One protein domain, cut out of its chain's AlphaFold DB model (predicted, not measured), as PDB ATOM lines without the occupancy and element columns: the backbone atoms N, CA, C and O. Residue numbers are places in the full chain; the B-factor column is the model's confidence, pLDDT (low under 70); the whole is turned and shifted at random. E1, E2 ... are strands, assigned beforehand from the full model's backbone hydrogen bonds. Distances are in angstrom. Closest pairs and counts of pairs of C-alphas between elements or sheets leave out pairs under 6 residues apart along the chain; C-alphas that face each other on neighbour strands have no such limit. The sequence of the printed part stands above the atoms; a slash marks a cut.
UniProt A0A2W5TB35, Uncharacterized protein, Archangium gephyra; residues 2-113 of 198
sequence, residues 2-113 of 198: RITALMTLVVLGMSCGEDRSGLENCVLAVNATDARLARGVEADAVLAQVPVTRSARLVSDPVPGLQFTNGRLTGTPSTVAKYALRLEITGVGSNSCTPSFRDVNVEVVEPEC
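Overview. This is residues 2 to 113 of the 198 residues of an uncharacterized protein of Archangium gephyra (UniProt A0A2W5TB35). With little regular structure, the domain is a small, partial sandwich: curled sheet E1 E7 E6 E3 is partly face to face with short sheet E2 E5 E4, and residues 2 to 34, without a named element, loop past one end. The printed part has 112 residues, 42 in seven named strands, E1 to E7 along the chain: class all strand. The first sheet is mixed, the second antiparallel. It is only just compact, close to loose, radius of gyration of the C-alphas 15.9 A, spanning 58 by 27 by 20 A.

Arrangement. E1, residues 35 to 38, is parallel to E7, residues 100 to 109; N 37 and O 107 are 2.8 A apart. E7 and E6, residues 81 to 91, form an antiparallel hairpin; N 83 and O 106 are 2.8 A apart. E3, residues 54 to 58, is antiparallel to E6; N 55 and O 90 are 2.8 A apart. E5, residues 72 to 75, is antiparallel to E2, residues 43 to 46, with N 45 and O 73 2.9 A apart, and forms a hairpin with E4, residues 66 to 69, with N 67 and O 74 2.8 A apart. The closest C-alphas of E3 and E4, Leu 58 and Phe 68, are 6.9 A apart.

Along the chain. E1 begins at C-alpha 35 (107.246, 14.877, 37.260). E6 is 31.5 A long; E7, 29.1 A, ends at C-alpha 109 (116.772, 10.357, 38.943).

Size, cuts and confidence. The farthest C-alphas, Ser 21 and Cys 113, are 58.2 A apart. The printed part has no cut, and no link between strands is long. The model's pLDDT is under 70 at residues 2 to 30, 93 to 97 and 112 to 113.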
ATOM      1  N   ARG A   2     117.934  17.297  24.399       28.27
ATOM      2  CA  ARG A   2     116.717  17.785  25.074       28.27
ATOM      3  C   ARG A   2     115.753  16.612  25.173       28.27
ATOM      4  O   ARG A   2     115.312  16.120  24.141       28.27
ATOM      5  N   ILE A   3     115.487  16.137  26.386       30.03
ATOM      6  CA  ILE A   3     114.485  15.094  26.618       30.03
ATOM      7  C   ILE A   3     113.170  15.811  26.906       30.03
ATOM      8  O   ILE A   3     112.950  16.319  28.002       30.03
ATOM      9  N   THR A   4     112.313  15.900  25.894       30.69
ATOM     10  CA  THR A   4     110.954  16.420  26.049       30.69
ATOM     11  C   THR A   4     110.111  15.329  26.707       30.69
ATOM     12  O   THR A   4     109.800  14.324  26.071       30.69
ATOM     13  N   ALA A   5     109.762  15.494  27.983       36.16
ATOM     14  CA  ALA A   5     108.843  14.584  28.659       36.16
ATOM     15  C   ALA A   5     107.462  14.659  27.981       36.16
ATOM     16  O   ALA A   5     106.813  15.706  27.968       36.16
ATOM     17  N   LEU A   6     107.032  13.551  27.371       28.25
ATOM     18  CA  LEU A   6     105.734  13.427  26.713       28.25
ATOM     19  C   LEU A   6     104.651  13.281  27.797       28.25
ATOM     20  O   LEU A   6     104.625  12.275  28.502       28.25
ATOM     21  N   MET A   7     103.773  14.275  27.952       32.91
ATOM     22  CA  MET A   7     102.680  14.241  28.933       32.91
ATOM     23  C   MET A   7     101.315  14.257  28.244       32.91
ATOM     24  O   MET A   7     101.017  15.133  27.432       32.91
ATOM     25  N   THR A   8     100.490  13.266  28.581       28.80
ATOM     26  CA  THR A   8      99.133  13.067  28.063       28.80
ATOM     27  C   THR A   8      98.206  14.209  28.481       28.80
ATOM     28  O   THR A   8      98.020  14.487  29.665       28.80
ATOM     29  N   LEU A   9      97.603  14.857  27.484       30.88
ATOM     30  CA  LEU A   9      96.645  15.948  27.622       30.88
ATOM     31  C   LEU A   9      95.269  15.403  28.034       30.88
ATOM     32  O   LEU A   9      94.579  14.787  27.224       30.88
ATOM     33  N   VAL A  10      94.837  15.668  29.267       30.38
ATOM     34  CA  VAL A  10      93.439  15.484  29.688       30.38
ATOM     35  C   VAL A  10      92.913  16.822  30.197       30.38
ATOM     36  O   VAL A  10      93.222  17.252  31.306       30.38
ATOM     37  N   VAL A  11      92.140  17.503  29.350       31.86
ATOM     38  CA  VAL A  11      91.403  18.721  29.701       31.86
ATOM     39  C   VAL A  11      90.067  18.288  30.299       31.86
ATOM     40  O   VAL A  11      89.197  17.813  29.574       31.86
ATOM     41  N   LEU A  12      89.893  18.435  31.614       37.22
ATOM     42  CA  LEU A  12      88.587  18.299  32.262       37.22
ATOM     43  C   LEU A  12      88.134  19.656  32.798       37.22
ATOM     44  O   LEU A  12      88.913  20.413  33.376       37.22
ATOM     45  N   GLY A  13      86.875  19.966  32.492       33.22
ATOM     46  CA  GLY A  13      86.274  21.288  32.573       33.22
ATOM     47  C   GLY A  13      86.122  21.863  33.979       33.22
ATOM     48  O   GLY A  13      86.110  21.164  34.990       33.22
ATOM     49  N   MET A  14      85.980  23.185  33.994       40.16
ATOM     50  CA  MET A  14      85.668  24.010  35.155       40.16
ATOM     51  C   MET A  14      84.200  23.809  35.554       40.16
ATOM     52  O   MET A  14      83.323  23.912  34.698       40.16
ATOM     53  N   SER A  15      83.910  23.620  36.840       39.06
ATOM     54  CA  SER A  15      82.586  23.923  37.387       39.06
ATOM     55  C   SER A  15      82.734  24.978  38.481       39.06
ATOM     56  O   SER A  15      83.199  24.712  39.585       39.06
ATOM     57  N   CYS A  16      82.355  26.214  38.158       42.97
ATOM     58  CA  CYS A  16      81.956  27.171  39.179       42.97
ATOM     59  C   CYS A  16      80.500  26.830  39.505       42.97
ATOM     60  O   CYS A  16      79.612  27.108  38.705       42.97
ATOM     61  N   GLY A  17      80.262  26.127  40.611       41.16
ATOM     62  CA  GLY A  17      78.906  25.958  41.120       41.16
ATOM     63  C   GLY A  17      78.463  27.272  41.753       41.16
ATOM     64  O   GLY A  17      79.063  27.692  42.739       41.16
ATOM     65  N   GLU A  18      77.447  27.926  41.189       41.91
ATOM     66  CA  GLU A  18      76.706  28.979  41.889       41.91
ATOM     67  C   GLU A  18      76.018  28.344  43.101       41.91
ATOM     68  O   GLU A  18      74.952  27.736  42.986       41.91
ATOM     69  N   ASP A  19      76.637  28.447  44.275       41.19
ATOM     70  CA  ASP A  19      75.937  28.147  45.514       41.19
ATOM     71  C   ASP A  19      74.984  29.312  45.823       41.19
ATOM     72  O   ASP A  19      75.342  30.488  45.721       41.19
ATOM     73  N   ARG A  20      73.743  28.987  46.204       42.94
ATOM     74  CA  ARG A  20      72.616  29.919  46.444       42.94
ATOM     75  C   ARG A  20      72.845  30.954  47.571       42.94
ATOM     76  O   ARG A  20      71.902  31.628  47.979       42.94
ATOM     77  N   SER A  21      74.065  31.084  48.084       46.69
ATOM     78  CA  SER A  21      74.464  31.973  49.179       46.69
ATOM     79  C   SER A  21      75.226  33.232  48.739       46.69
ATOM     80  O   SER A  21      75.578  34.034  49.600       46.69
ATOM     81  N   GLY A  22      75.494  33.437  47.441       42.84
ATOM     82  CA  GLY A  22      76.204  34.636  46.956       42.84
ATOM     83  C   GLY A  22      77.670  34.737  47.410       42.84
ATOM     84  O   GLY A  22      78.306  35.771  47.229       42.84
ATOM     85  N   LEU A  23      78.209  33.665  47.992       42.75
ATOM     86  CA  LEU A  23      79.628  33.478  48.263       42.75
ATOM     87  C   LEU A  23      80.158  32.557  47.170       42.75
ATOM     88  O   LEU A  23      79.949  31.346  47.221       42.75
ATOM     89  N   GLU A  24      80.806  33.134  46.159       44.25
ATOM     90  CA  GLU A  24      81.514  32.383  45.126       44.25
ATOM     91  C   GLU A  24      82.662  31.591  45.769       44.25
ATOM     92  O   GLU A  24      83.814  32.024  45.810       44.25
ATOM     93  N   ASN A  25      82.369  30.389  46.265       43.03
ATOM     94  CA  ASN A  25      83.382  29.386  46.557       43.03
ATOM     95  C   ASN A  25      83.883  28.825  45.222       43.03
ATOM     96  O   ASN A  25      83.602  27.691  44.838       43.03
ATOM     97  N   CYS A  26      84.630  29.649  44.486       52.31
ATOM     98  CA  CYS A  26      85.393  29.216  43.329       52.31
ATOM     99  C   CYS A  26      86.483  28.253  43.809       52.31
ATOM    100  O   CYS A  26      87.603  28.653  44.131       52.31
ATOM    101  N   VAL A  27      86.160  26.962  43.868       50.47
ATOM    102  CA  VAL A  27      87.159  25.918  44.075       50.47
ATOM    103  C   VAL A  27      88.077  25.938  42.858       50.47
ATOM    104  O   VAL A  27      87.711  25.539  41.751       50.47
ATOM    105  N   LEU A  28      89.292  26.448  43.055       57.91
ATOM    106  CA  LEU A  28      90.316  26.524  42.024       57.91
ATOM    107  C   LEU A  28      90.816  25.102  41.732       57.91
ATOM    108  O   LEU A  28      91.798  24.634  42.313       57.91
ATOM    109  N   ALA A  29      90.108  24.390  40.857       56.81
ATOM    110  CA  ALA A  29      90.578  23.142  40.286       56.81
ATOM    111  C   ALA A  29      91.672  23.466  39.265       56.81
ATOM    112  O   ALA A  29      91.397  24.007  38.195       56.81
ATOM    113  N   VAL A  30      92.922  23.209  39.636       64.69
ATOM    114  CA  VAL A  30      94.023  23.040  38.686       64.69
ATOM    115  C   VAL A  30      94.499  21.608  38.853       64.69
ATOM    116  O   VAL A  30      94.653  21.142  39.989       64.69
ATOM    117  N   ASN A  31      94.652  20.904  37.732       72.50
ATOM    118  CA  ASN A  31      95.241  19.578  37.744       72.50
ATOM    119  C   ASN A  31      96.745  19.729  37.960       72.50
ATOM    120  O   ASN A  31      97.376  20.565  37.307       72.50
ATOM    121  N   ALA A  32      97.271  18.966  38.904       75.12
ATOM    122  CA  ALA A  32      98.676  18.978  39.244       75.12
ATOM    123  C   ALA A  32      99.247  17.601  38.909       75.12
ATOM    124  O   ALA A  32      98.616  16.591  39.219       75.12
ATOM    125  N   THR A  33     100.393  17.567  38.238       83.25
ATOM    126  CA  THR A  33     100.957  16.330  37.710       83.25
ATOM    127  C   THR A  33     102.369  16.126  38.224       83.25
ATOM    128  O   THR A  33     103.210  17.022  38.124       83.25
ATOM    129  N   ASP A  34     102.618  14.927  38.742       87.50
ATOM    130  CA  ASP A  34     103.943  14.492  39.163       87.50
ATOM    131  C   ASP A  34     104.925  14.511  37.983       87.50
ATOM    132  O   ASP A  34     104.552  14.263  36.833       87.50
ATOM    133  N   ALA A  35     106.193  14.797  38.268       83.75
ATOM    134  CA  ALA A  35     107.246  14.877  37.260       83.75
ATOM    135  C   ALA A  35     108.424  13.966  37.609       83.75
ATOM    136  O   ALA A  35     108.814  13.840  38.768       83.75
ATOM    137  N   ARG A  36     109.034  13.376  36.580       88.25
ATOM    138  CA  ARG A  36     110.270  12.597  36.690       88.25
ATOM    139  C   ARG A  36     111.328  13.237  35.799       88.25
ATOM    140  O   ARG A  36     111.109  13.381  34.600       88.25
ATOM    141  N   LEU A  37     112.432  13.676  36.395       87.19
ATOM    142  CA  LEU A  37     113.476  14.479  35.756       87.19
ATOM    143  C   LEU A  37     114.827  13.774  35.872       87.19
ATOM    144  O   LEU A  37     115.098  13.118  36.871       87.19
ATOM    145  N   ALA A  38     115.696  13.952  34.882       83.94
ATOM    146  CA  ALA A  38     117.064  13.447  34.938       83.94
ATOM    147  C   ALA A  38     118.016  14.524  35.480       83.94
ATOM    148  O   ALA A  38     118.008  15.662  34.999       83.94
ATOM    149  N   ARG A  39     118.852  14.175  36.466       88.06
ATOM    150  CA  ARG A  39     119.907  15.058  36.992       88.06
ATOM    151  C   ARG A  39     120.837  15.502  35.860       88.06
ATOM    152  O   ARG A  39     121.217  14.701  35.013       88.06
ATOM    153  N   GLY A  40     121.225  16.776  35.857       81.19
ATOM    154  CA  GLY A  40     122.168  17.317  34.872       81.19
ATOM    155  C   GLY A  40     121.575  17.563  33.477       81.19
ATOM    156  O   GLY A  40     122.279  18.073  32.609       81.19
ATOM    157  N   VAL A  41     120.289  17.266  33.260       80.38
ATOM    158  CA  VAL A  41     119.585  17.507  31.993       80.38
ATOM    159  C   VAL A  41     118.699  18.748  32.112       80.38
ATOM    160  O   VAL A  41     118.003  18.918  33.110       80.38
ATOM    161  N   GLU A  42     118.717  19.616  31.094       83.88
ATOM    162  CA  GLU A  42     117.811  20.770  31.007       83.88
ATOM    163  C   GLU A  42     116.356  20.270  31.040       83.88
ATOM    164  O   GLU A  42     115.898  19.572  30.132       83.88
ATOM    165  N   ALA A  43     115.655  20.603  32.116       82.00
ATOM    166  CA  ALA A  43     114.276  20.253  32.381       82.00
ATOM    167  C   ALA A  43     113.342  21.403  32.004       82.00
ATOM    168  O   ALA A  43     113.628  22.582  32.226       82.00
ATOM    169  N   ASP A  44     112.184  21.013  31.486       88.62
ATOM    170  CA  ASP A  44     111.078  21.894  31.154       88.62
ATOM    171  C   ASP A  44     109.758  21.159  31.439       88.62
ATOM    172  O   ASP A  44     109.188  20.496  30.572       88.62
ATOM    173  N   ALA A  45     109.327  21.193  32.701       85.12
ATOM    174  CA  ALA A  45     108.218  20.387  33.200       85.12
ATOM    175  C   ALA A  45     107.024  21.255  33.595       85.12
ATOM    176  O   ALA A  45     107.133  22.162  34.421       85.12
ATOM    177  N   VAL A  46     105.852  20.949  33.040       86.81
ATOM    178  CA  VAL A  46     104.586  21.578  33.428       86.81
ATOM    179  C   VAL A  46     103.971  20.760  34.559       86.81
ATOM    180  O   VAL A  46     103.456  19.673  34.324       86.81
ATOM    181  N   LEU A  47     104.019  21.288  35.781       87.19
ATOM    182  CA  LEU A  47     103.394  20.667  36.951       87.19
ATOM    183  C   LEU A  47     101.909  21.001  37.048       87.19
ATOM    184  O   LEU A  47     101.142  20.216  37.582       87.19
ATOM    185  N   ALA A  48     101.505  22.181  36.581       85.69
ATOM    186  CA  ALA A  48     100.132  22.655  36.663       85.69
ATOM    187  C   ALA A  48      99.818  23.595  35.493       85.69
ATOM    188  O   ALA A  48     100.568  24.533  35.219       85.69
ATOM    189  N   GLN A  49      98.684  23.382  34.825       82.94
ATOM    190  CA  GLN A  49      98.184  24.318  33.814       82.94
ATOM    191  C   GLN A  49      97.423  25.450  34.500       82.94
ATOM    192  O   GLN A  49      96.252  25.304  34.853       82.94
ATOM    193  N   VAL A  50      98.095  26.579  34.712       83.12
ATOM    194  CA  VAL A  50      97.514  27.735  35.399       83.12
ATOM    195  C   VAL A  50      96.905  28.697  34.368       83.12
ATOM    196  O   VAL A  50      97.640  29.243  33.544       83.12
ATOM    197  N   PRO A  51      95.576  28.929  34.383       79.75
ATOM    198  CA  PRO A  51      94.933  29.932  33.535       79.75
ATOM    199  C   PRO A  51      95.501  31.332  33.783       79.75
ATOM    200  O   PRO A  51      95.886  31.647  34.902       79.75
ATOM    201  N   VAL A  52      95.444  32.217  32.785       79.12
ATOM    202  CA  VAL A  52      95.920  33.616  32.900       79.12
ATOM    203  C   VAL A  52      95.191  34.443  33.969       79.12
ATOM    204  O   VAL A  52      95.698  35.466  34.413       79.12
ATOM    205  N   THR A  53      94.008  34.002  34.397       80.75
ATOM    206  CA  THR A  53      93.231  34.597  35.495       80.75
ATOM    207  C   THR A  53      93.652  34.083  36.874       80.75
ATOM    208  O   THR A  53      93.026  34.423  37.879       80.75
ATOM    209  N   ARG A  54      94.707  33.263  36.945       82.88
ATOM    210  CA  ARG A  54      95.249  32.682  38.173       82.88
ATOM    211  C   ARG A  54      96.772  32.805  38.210       82.88
ATOM    212  O   ARG A  54      97.426  32.965  37.183       82.88
ATOM    213  N   SER A  55      97.330  32.696  39.408       88.56
ATOM    214  CA  SER A  55      98.765  32.545  39.619       88.56
ATOM    215  C   SER A  55      99.038  31.355  40.528       88.56
ATOM    216  O   SER A  55      98.284  31.106  41.468       88.56
ATOM    217  N   ALA A  56     100.102  30.613  40.239       90.50
ATOM    218  CA  ALA A  56     100.639  29.606  41.137       90.50
ATOM    219  C   ALA A  56     101.995  30.058  41.670       90.50
ATOM    220  O   ALA A  56     102.840  30.540  40.910       90.50
ATOM    221  N   ARG A  57     102.219  29.833  42.963       93.25
ATOM    222  CA  ARG A  57     103.526  29.969  43.610       93.25
ATOM    223  C   ARG A  57     103.895  28.691  44.343       93.25
ATOM    224  O   ARG A  57     103.022  27.964  44.817       93.25
ATOM    225  N   LEU A  58     105.191  28.442  44.446       93.88
ATOM    226  CA  LEU A  58     105.720  27.376  45.281       93.88
ATOM    227  C   LEU A  58     105.747  27.859  46.740       93.88
ATOM    228  O   LEU A  58     106.245  28.952  47.003       93.88
ATOM    229  N   VAL A  59     105.194  27.072  47.664       94.81
ATOM    230  CA  VAL A  59     105.257  27.348  49.117       94.81
ATOM    231  C   VAL A  59     106.153  26.366  49.873       94.81
ATOM    232  O   VAL A  59     106.446  26.582  51.045       94.81
ATOM    233  N   SER A  60     106.583  25.293  49.212       93.31
ATOM    234  CA  SER A  60     107.626  24.380  49.681       93.31
ATOM    235  C   SER A  60     109.010  24.823  49.202       93.31
ATOM    236  O   SER A  60     109.135  25.705  48.349       93.31
ATOM    237  N   ASP A  61     110.050  24.145  49.684       93.12
ATOM    238  CA  ASP A  61     111.401  24.335  49.164       93.12
ATOM    239  C   ASP A  61     111.483  23.959  47.670       93.12
ATOM    240  O   ASP A  61     110.844  22.992  47.231       93.12
ATOM    241  N   PRO A  62     112.242  24.722  46.862       91.31
ATOM    242  CA  PRO A  62     112.438  24.425  45.451       91.31
ATOM    243  C   PRO A  62     113.351  23.216  45.247       91.31
ATOM    244  O   PRO A  62     114.249  22.937  46.039       91.31
ATOM    245  N   VAL A  63     113.169  22.537  44.113       93.81
ATOM    246  CA  VAL A  63     114.099  21.499  43.659       93.81
ATOM    247  C   VAL A  63     115.438  22.160  43.287       93.81
ATOM    248  O   VAL A  63     115.446  23.055  42.437       93.81
ATOM    249  N   PRO A  64     116.578  21.736  43.863       95.94
ATOM    250  CA  PRO A  64     117.883  22.333  43.593       95.94
ATOM    251  C   PRO A  64     118.238  22.366  42.102       95.94
ATOM    252  O   PRO A  64     118.356  21.322  41.456       95.94
ATOM    253  N   GLY A  65     118.480  23.566  41.572       93.25
ATOM    254  CA  GLY A  65     118.818  23.796  40.160       93.25
ATOM    255  C   GLY A  65     117.617  24.039  39.239       93.25
ATOM    256  O   GLY A  65     117.807  24.314  38.054       93.25
ATOM    257  N   LEU A  66     116.391  24.001  39.777       93.56
ATOM    258  CA  LEU A  66     115.169  24.358  39.059       93.56
ATOM    259  C   LEU A  66     114.581  25.676  39.569       93.56
ATOM    260  O   LEU A  66     114.637  26.001  40.754       93.56
ATOM    261  N   GLN A  67     113.972  26.420  38.655       95.69
ATOM    262  CA  GLN A  67     113.171  27.604  38.920       95.69
ATOM    263  C   GLN A  67     111.703  27.272  38.687       95.69
ATOM    264  O   GLN A  67     111.357  26.593  37.722       95.69
ATOM    265  N   PHE A  68     110.830  27.775  39.557       94.56
ATOM    266  CA  PHE A  68     109.389  27.632  39.399       94.56
ATOM    267  C   PHE A  68     108.779  28.931  38.876       94.56
ATOM    268  O   PHE A  68     108.943  29.987  39.483       94.56
ATOM    269  N   THR A  69     108.037  28.850  37.774       93.69
ATOM    270  CA  THR A  69     107.269  29.967  37.217       93.69
ATOM    271  C   THR A  69     105.864  29.498  36.877       93.69
ATOM    272  O   THR A  69     105.667  28.737  35.934       93.69
ATOM    273  N   ASN A  70     104.881  29.965  37.646       91.06
ATOM    274  CA  ASN A  70     103.449  29.808  37.376       91.06
ATOM    275  C   ASN A  70     103.009  28.395  36.928       91.06
ATOM    276  O   ASN A  70     102.369  28.228  35.893       91.06
ATOM    277  N   GLY A  71     103.370  27.369  37.702       88.31
ATOM    278  CA  GLY A  71     103.010  25.972  37.423       88.31
ATOM    279  C   GLY A  71     104.040  25.201  36.598       88.31
ATOM    280  O   GLY A  71     103.832  24.022  36.325       88.31
ATOM    281  N   ARG A  72     105.158  25.825  36.221       91.62
ATOM    282  CA  ARG A  72     106.215  25.225  35.402       91.62
ATOM    283  C   ARG A  72     107.552  25.222  36.135       91.62
ATOM    284  O   ARG A  72     107.898  26.218  36.765       91.62
ATOM    285  N   LEU A  73     108.299  24.127  36.028       91.75
ATOM    286  CA  LEU A  73     109.694  24.019  36.450       91.75
ATOM    287  C   LEU A  73     110.617  24.095  35.236       91.75
ATOM    288  O   LEU A  73     110.418  23.366  34.265       91.75
ATOM    289  N   THR A  74     111.644  24.935  35.314       92.25
ATOM    290  CA  THR A  74     112.687  25.059  34.288       92.25
ATOM    291  C   THR A  74     114.076  25.078  34.919       92.25
ATOM    292  O   THR A  74     114.240  25.532  36.047       92.25
ATOM    293  N   GLY A  75     115.091  24.594  34.207       91.75
ATOM    294  CA  GLY A  75     116.485  24.605  34.668       91.75
ATOM    295  C   GLY A  75     117.112  23.218  34.668       91.75
ATOM    296  O   GLY A  75     116.598  22.311  34.028       91.75
ATOM    297  N   THR A  76     118.215  23.036  35.390       90.81
ATOM    298  CA  THR A  76     118.954  21.766  35.415       90.81
ATOM    299  C   THR A  76     118.991  21.231  36.844       90.81
ATOM    300  O   THR A  76     119.677  21.816  37.684       90.81
ATOM    301  N   PRO A  77     118.282  20.133  37.158       91.00
ATOM    302  CA  PRO A  77     118.243  19.614  38.513       91.00
ATOM    303  C   PRO A  77     119.613  19.048  38.895       91.00
ATOM    304  O   PRO A  77     120.256  18.341  38.116       91.00
ATOM    305  N   SER A  78     120.058  19.365  40.108       91.00
ATOM    306  CA  SER A  78     121.427  19.084  40.568       91.00
ATOM    307  C   SER A  78     121.532  17.919  41.551       91.00
ATOM    308  O   SER A  78     122.615  17.373  41.725       91.00
ATOM    309  N   THR A  79     120.428  17.515  42.185       94.31
ATOM    310  CA  THR A  79     120.438  16.516  43.264       94.31
ATOM    311  C   THR A  79     119.364  15.455  43.037       94.31
ATOM    312  O   THR A  79     118.178  15.788  42.971       94.31
ATOM    313  N   VAL A  80     119.781  14.185  42.950       92.69
ATOM    314  CA  VAL A  80     118.887  13.014  42.894       92.69
ATOM    315  C   VAL A  80     118.159  12.865  44.224       92.69
ATOM    316  O   VAL A  80     118.790  12.640  45.253       92.69
ATOM    317  N   ALA A  81     116.836  13.006  44.197       95.00
ATOM    318  CA  ALA A  81     115.950  12.824  45.342       95.00
ATOM    319  C   ALA A  81     114.479  12.868  44.896       95.00
ATOM    320  O   ALA A  81     114.157  13.228  43.762       95.00
ATOM    321  N   LYS A  82     113.580  12.543  45.829       94.75
ATOM    322  CA  LYS A  82     112.142  12.807  45.712       94.75
ATOM    323  C   LYS A  82     111.801  14.078  46.479       94.75
ATOM    324  O   LYS A  82     112.126  14.186  47.658       94.75
ATOM    325  N   TYR A  83     111.122  15.003  45.816       94.25
ATOM    326  CA  TYR A  83     110.683  16.277  46.368       94.25
ATOM    327  C   TYR A  83     109.159  16.306  46.403       94.25
ATOM    328  O   TYR A  83     108.513  16.116  45.373       94.25
ATOM    329  N   ALA A  84     108.592  16.560  47.579       95.12
ATOM    330  CA  ALA A  84     107.174  16.858  47.728       95.12
ATOM    331  C   ALA A  84     106.998  18.377  47.643       95.12
ATOM    332  O   ALA A  84     107.407  19.113  48.543       95.12
ATOM    333  N   LEU A  85     106.439  18.843  46.532       94.00
ATOM    334  CA  LEU A  85     106.204  20.253  46.273       94.00
ATOM    335  C   LEU A  85     104.772  20.623  46.626       94.00
ATOM    336  O   LEU A  85     103.840  19.911  46.264       94.00
ATOM    337  N   ARG A  86     104.596  21.778  47.267       94.38
ATOM    338  CA  ARG A  86     103.276  22.345  47.539       94.38
ATOM    339  C   ARG A  86     103.105  23.638  46.760       94.38
ATOM    340  O   ARG A  86     103.874  24.587  46.918       94.38
ATOM    341  N   LEU A  87     102.085  23.659  45.914       91.62
ATOM    342  CA  LEU A  87     101.684  24.789  45.092       91.62
ATOM    343  C   LEU A  87     100.512  25.499  45.759       91.62
ATOM    344  O   LEU A  87      99.529  24.862  46.133       91.62
ATOM    345  N   GLU A  88     100.595  26.817  45.869       91.31
ATOM    346  CA  GLU A  88      99.463  27.671  46.212       91.31
ATOM    347  C   GLU A  88      98.965  28.360  44.947       91.31
ATOM    348  O   GLU A  88      99.728  29.044  44.263       91.31
ATOM    349  N   ILE A  89      97.683  28.178  44.644       88.25
ATOM    350  CA  ILE A  89      97.014  28.756  43.486       88.25
ATOM    351  C   ILE A  89      96.064  29.833  43.982       88.25
ATOM    352  O   ILE A  89      95.189  29.578  44.809       88.25
ATOM    353  N   THR A  90      96.217  31.032  43.441       87.06
ATOM    354  CA  THR A  90      95.398  32.202  43.760       87.06
ATOM    355  C   THR A  90      94.766  32.756  42.488       87.06
ATOM    356  O   THR A  90      95.316  32.610  41.395       87.06
ATOM    357  N   GLY A  91      93.588  33.370  42.602       81.88
ATOM    358  CA  GLY A  91      93.044  34.175  41.509       81.88
ATOM    359  C   GLY A  91      93.812  35.494  41.383       81.88
ATOM    360  O   GLY A  91      94.280  36.033  42.385       81.88
ATOM    361  N   VAL A  92      93.966  36.006  40.161       74.25
ATOM    362  CA  VAL A  92      94.521  37.348  39.917       74.25
ATOM    363  C   VAL A  92      93.417  38.328  39.512       74.25
ATOM    364  O   VAL A  92      92.415  37.944  38.905       74.25
ATOM    365  N   GLY A  93      93.600  39.611  39.833       69.94
ATOM    366  CA  GLY A  93      92.626  40.666  39.535       69.94
ATOM    367  C   GLY A  93      91.430  40.669  40.492       69.94
ATOM    368  O   GLY A  93      91.586  40.425  41.684       69.94
ATOM    369  N   SER A  94      90.231  40.956  39.977       60.66
ATOM    370  CA  SER A  94      88.978  40.996  40.754       60.66
ATOM    371  C   SER A  94      88.464  39.618  41.183       60.66
ATOM    372  O   SER A  94      87.515  39.534  41.954       60.66
ATOM    373  N   ASN A  95      89.086  38.539  40.705       60.16
ATOM    374  CA  ASN A  95      88.715  37.171  41.042       60.16
ATOM    375  C   ASN A  95      89.389  36.766  42.361       60.16
ATOM    376  O   ASN A  95      90.326  35.966  42.368       60.16
ATOM    377  N   SER A  96      88.945  37.331  43.487       58.75
ATOM    378  CA  SER A  96      89.453  36.985  44.820       58.75
ATOM    379  C   SER A  96      88.877  35.647  45.290       58.75
ATOM    380  O   SER A  96      87.989  35.587  46.136       58.75
ATOM    381  N   CYS A  97      89.362  34.555  44.708       64.81
ATOM    382  CA  CYS A  97      89.054  33.209  45.184       64.81
ATOM    383  C   CYS A  97      89.927  32.881  46.400       64.81
ATOM    384  O   CYS A  97      91.088  33.294  46.464       64.81
ATOM    385  N   THR A  98      89.401  32.090  47.336       75.88
ATOM    386  CA  THR A  98      90.215  31.493  48.401       75.88
ATOM    387  C   THR A  98      91.381  30.712  47.778       75.88
ATOM    388  O   THR A  98      91.149  29.959  46.825       75.88
ATOM    389  N   PRO A  99      92.624  30.864  48.279       81.62
ATOM    390  CA  PRO A  99      93.755  30.098  47.777       81.62
ATOM    391  C   PRO A  99      93.476  28.596  47.841       81.62
ATOM    392  O   PRO A  99      92.955  28.096  48.841       81.62
ATOM    393  N   SER A 100      93.840  27.865  46.788       85.00
ATOM    394  CA  SER A 100      93.812  26.404  46.795       85.00
ATOM    395  C   SER A 100      95.230  25.849  46.806       85.00
ATOM    396  O   SER A 100      96.143  26.421  46.214       85.00
ATOM    397  N   PHE A 101      95.418  24.726  47.495       87.81
ATOM    398  CA  PHE A 101      96.710  24.054  47.570       87.81
ATOM    399  C   PHE A 101      96.707  22.783  46.727       87.81
ATOM    400  O   PHE A 101      95.686  22.091  46.635       87.81
ATOM    401  N   ARG A 102      97.843  22.489  46.096       88.25
ATOM    402  CA  ARG A 102      98.087  21.249  45.356       88.25
ATOM    403  C   ARG A 102      99.454  20.704  45.711       88.25
ATOM    404  O   ARG A 102     100.431  21.443  45.649       88.25
ATOM    405  N   ASP A 103      99.496  19.422  46.033       91.25
ATOM    406  CA  ASP A 103     100.740  18.711  46.283       91.25
ATOM    407  C   ASP A 103     101.151  17.962  45.010       91.25
ATOM    408  O   ASP A 103     100.301  17.401  44.316       91.25
ATOM    409  N   VAL A 104     102.442  18.008  44.683       91.81
ATOM    410  CA  VAL A 104     103.043  17.395  43.492       91.81
ATOM    411  C   VAL A 104     104.348  16.729  43.883       91.81
ATOM    412  O   VAL A 104     105.174  17.339  44.560       91.81
ATOM    413  N   ASN A 105     104.577  15.507  43.419       92.19
ATOM    414  CA  ASN A 105     105.850  14.830  43.605       92.19
ATOM    415  C   ASN A 105     106.753  15.051  42.391       92.19
ATOM    416  O   ASN A 105     106.362  14.823  41.245       92.19
ATOM    417  N   VAL A 106     107.993  15.457  42.647       92.38
ATOM    418  CA  VAL A 106     109.047  15.520  41.635       92.38
ATOM    419  C   VAL A 106     110.140  14.536  42.010       92.38
ATOM    420  O   VAL A 106     110.762  14.656  43.062       92.38
ATOM    421  N   GLU A 107     110.388  13.558  41.150       93.38
ATOM    422  CA  GLU A 107     111.493  12.619  41.296       93.38
ATOM    423  C   GLU A 107     112.631  13.031  40.361       93.38
ATOM    424  O   GLU A 107     112.473  13.036  39.141       93.38
ATOM    425  N   VAL A 108     113.786  13.378  40.927       91.06
ATOM    426  CA  VAL A 108     115.026  13.545  40.166       91.06
ATOM    427  C   VAL A 108     115.789  12.233  40.240       91.06
ATOM    428  O   VAL A 108     116.162  11.807  41.332       91.06
ATOM    429  N   VAL A 109     116.025  11.611  39.090       88.38
ATOM    430  CA  VAL A 109     116.772  10.357  38.943       88.38
ATOM    431  C   VAL A 109     118.120  10.601  38.275       88.38
ATOM    432  O   VAL A 109     118.327  11.626  37.620       88.38
ATOM    433  N   GLU A 110     119.044   9.657  38.431       86.25
ATOM    434  CA  GLU A 110     120.226   9.620  37.570       86.25
ATOM    435  C   GLU A 110     119.783   9.484  36.104       86.25
ATOM    436  O   GLU A 110     118.824   8.752  35.835       86.25
ATOM    437  N   PRO A 111     120.424  10.192  35.155       76.81
ATOM    438  CA  PRO A 111     120.150   9.972  33.745       76.81
ATOM    439  C   PRO A 111     120.433   8.505  33.412       76.81
ATOM    440  O   PRO A 111     121.504   7.988  33.728       76.81
ATOM    441  N   GLU A 112     119.476   7.829  32.776       65.56
ATOM    442  CA  GLU A 112     119.738   6.511  32.208       65.56
ATOM    443  C   GLU A 112     120.839   6.677  31.156       65.56
ATOM    444  O   GLU A 112     120.708   7.468  30.217       65.56
ATOM    445  N   CYS A 113     121.966   5.992  31.357       47.78
ATOM    446  CA  CYS A 113     123.061   5.980  30.401       47.78
ATOM    447  C   CYS A 113     122.579   5.285  29.127       47.78
ATOM    448  O   CYS A 113     122.646   4.064  29.015       47.78
TER     449      CYS A 113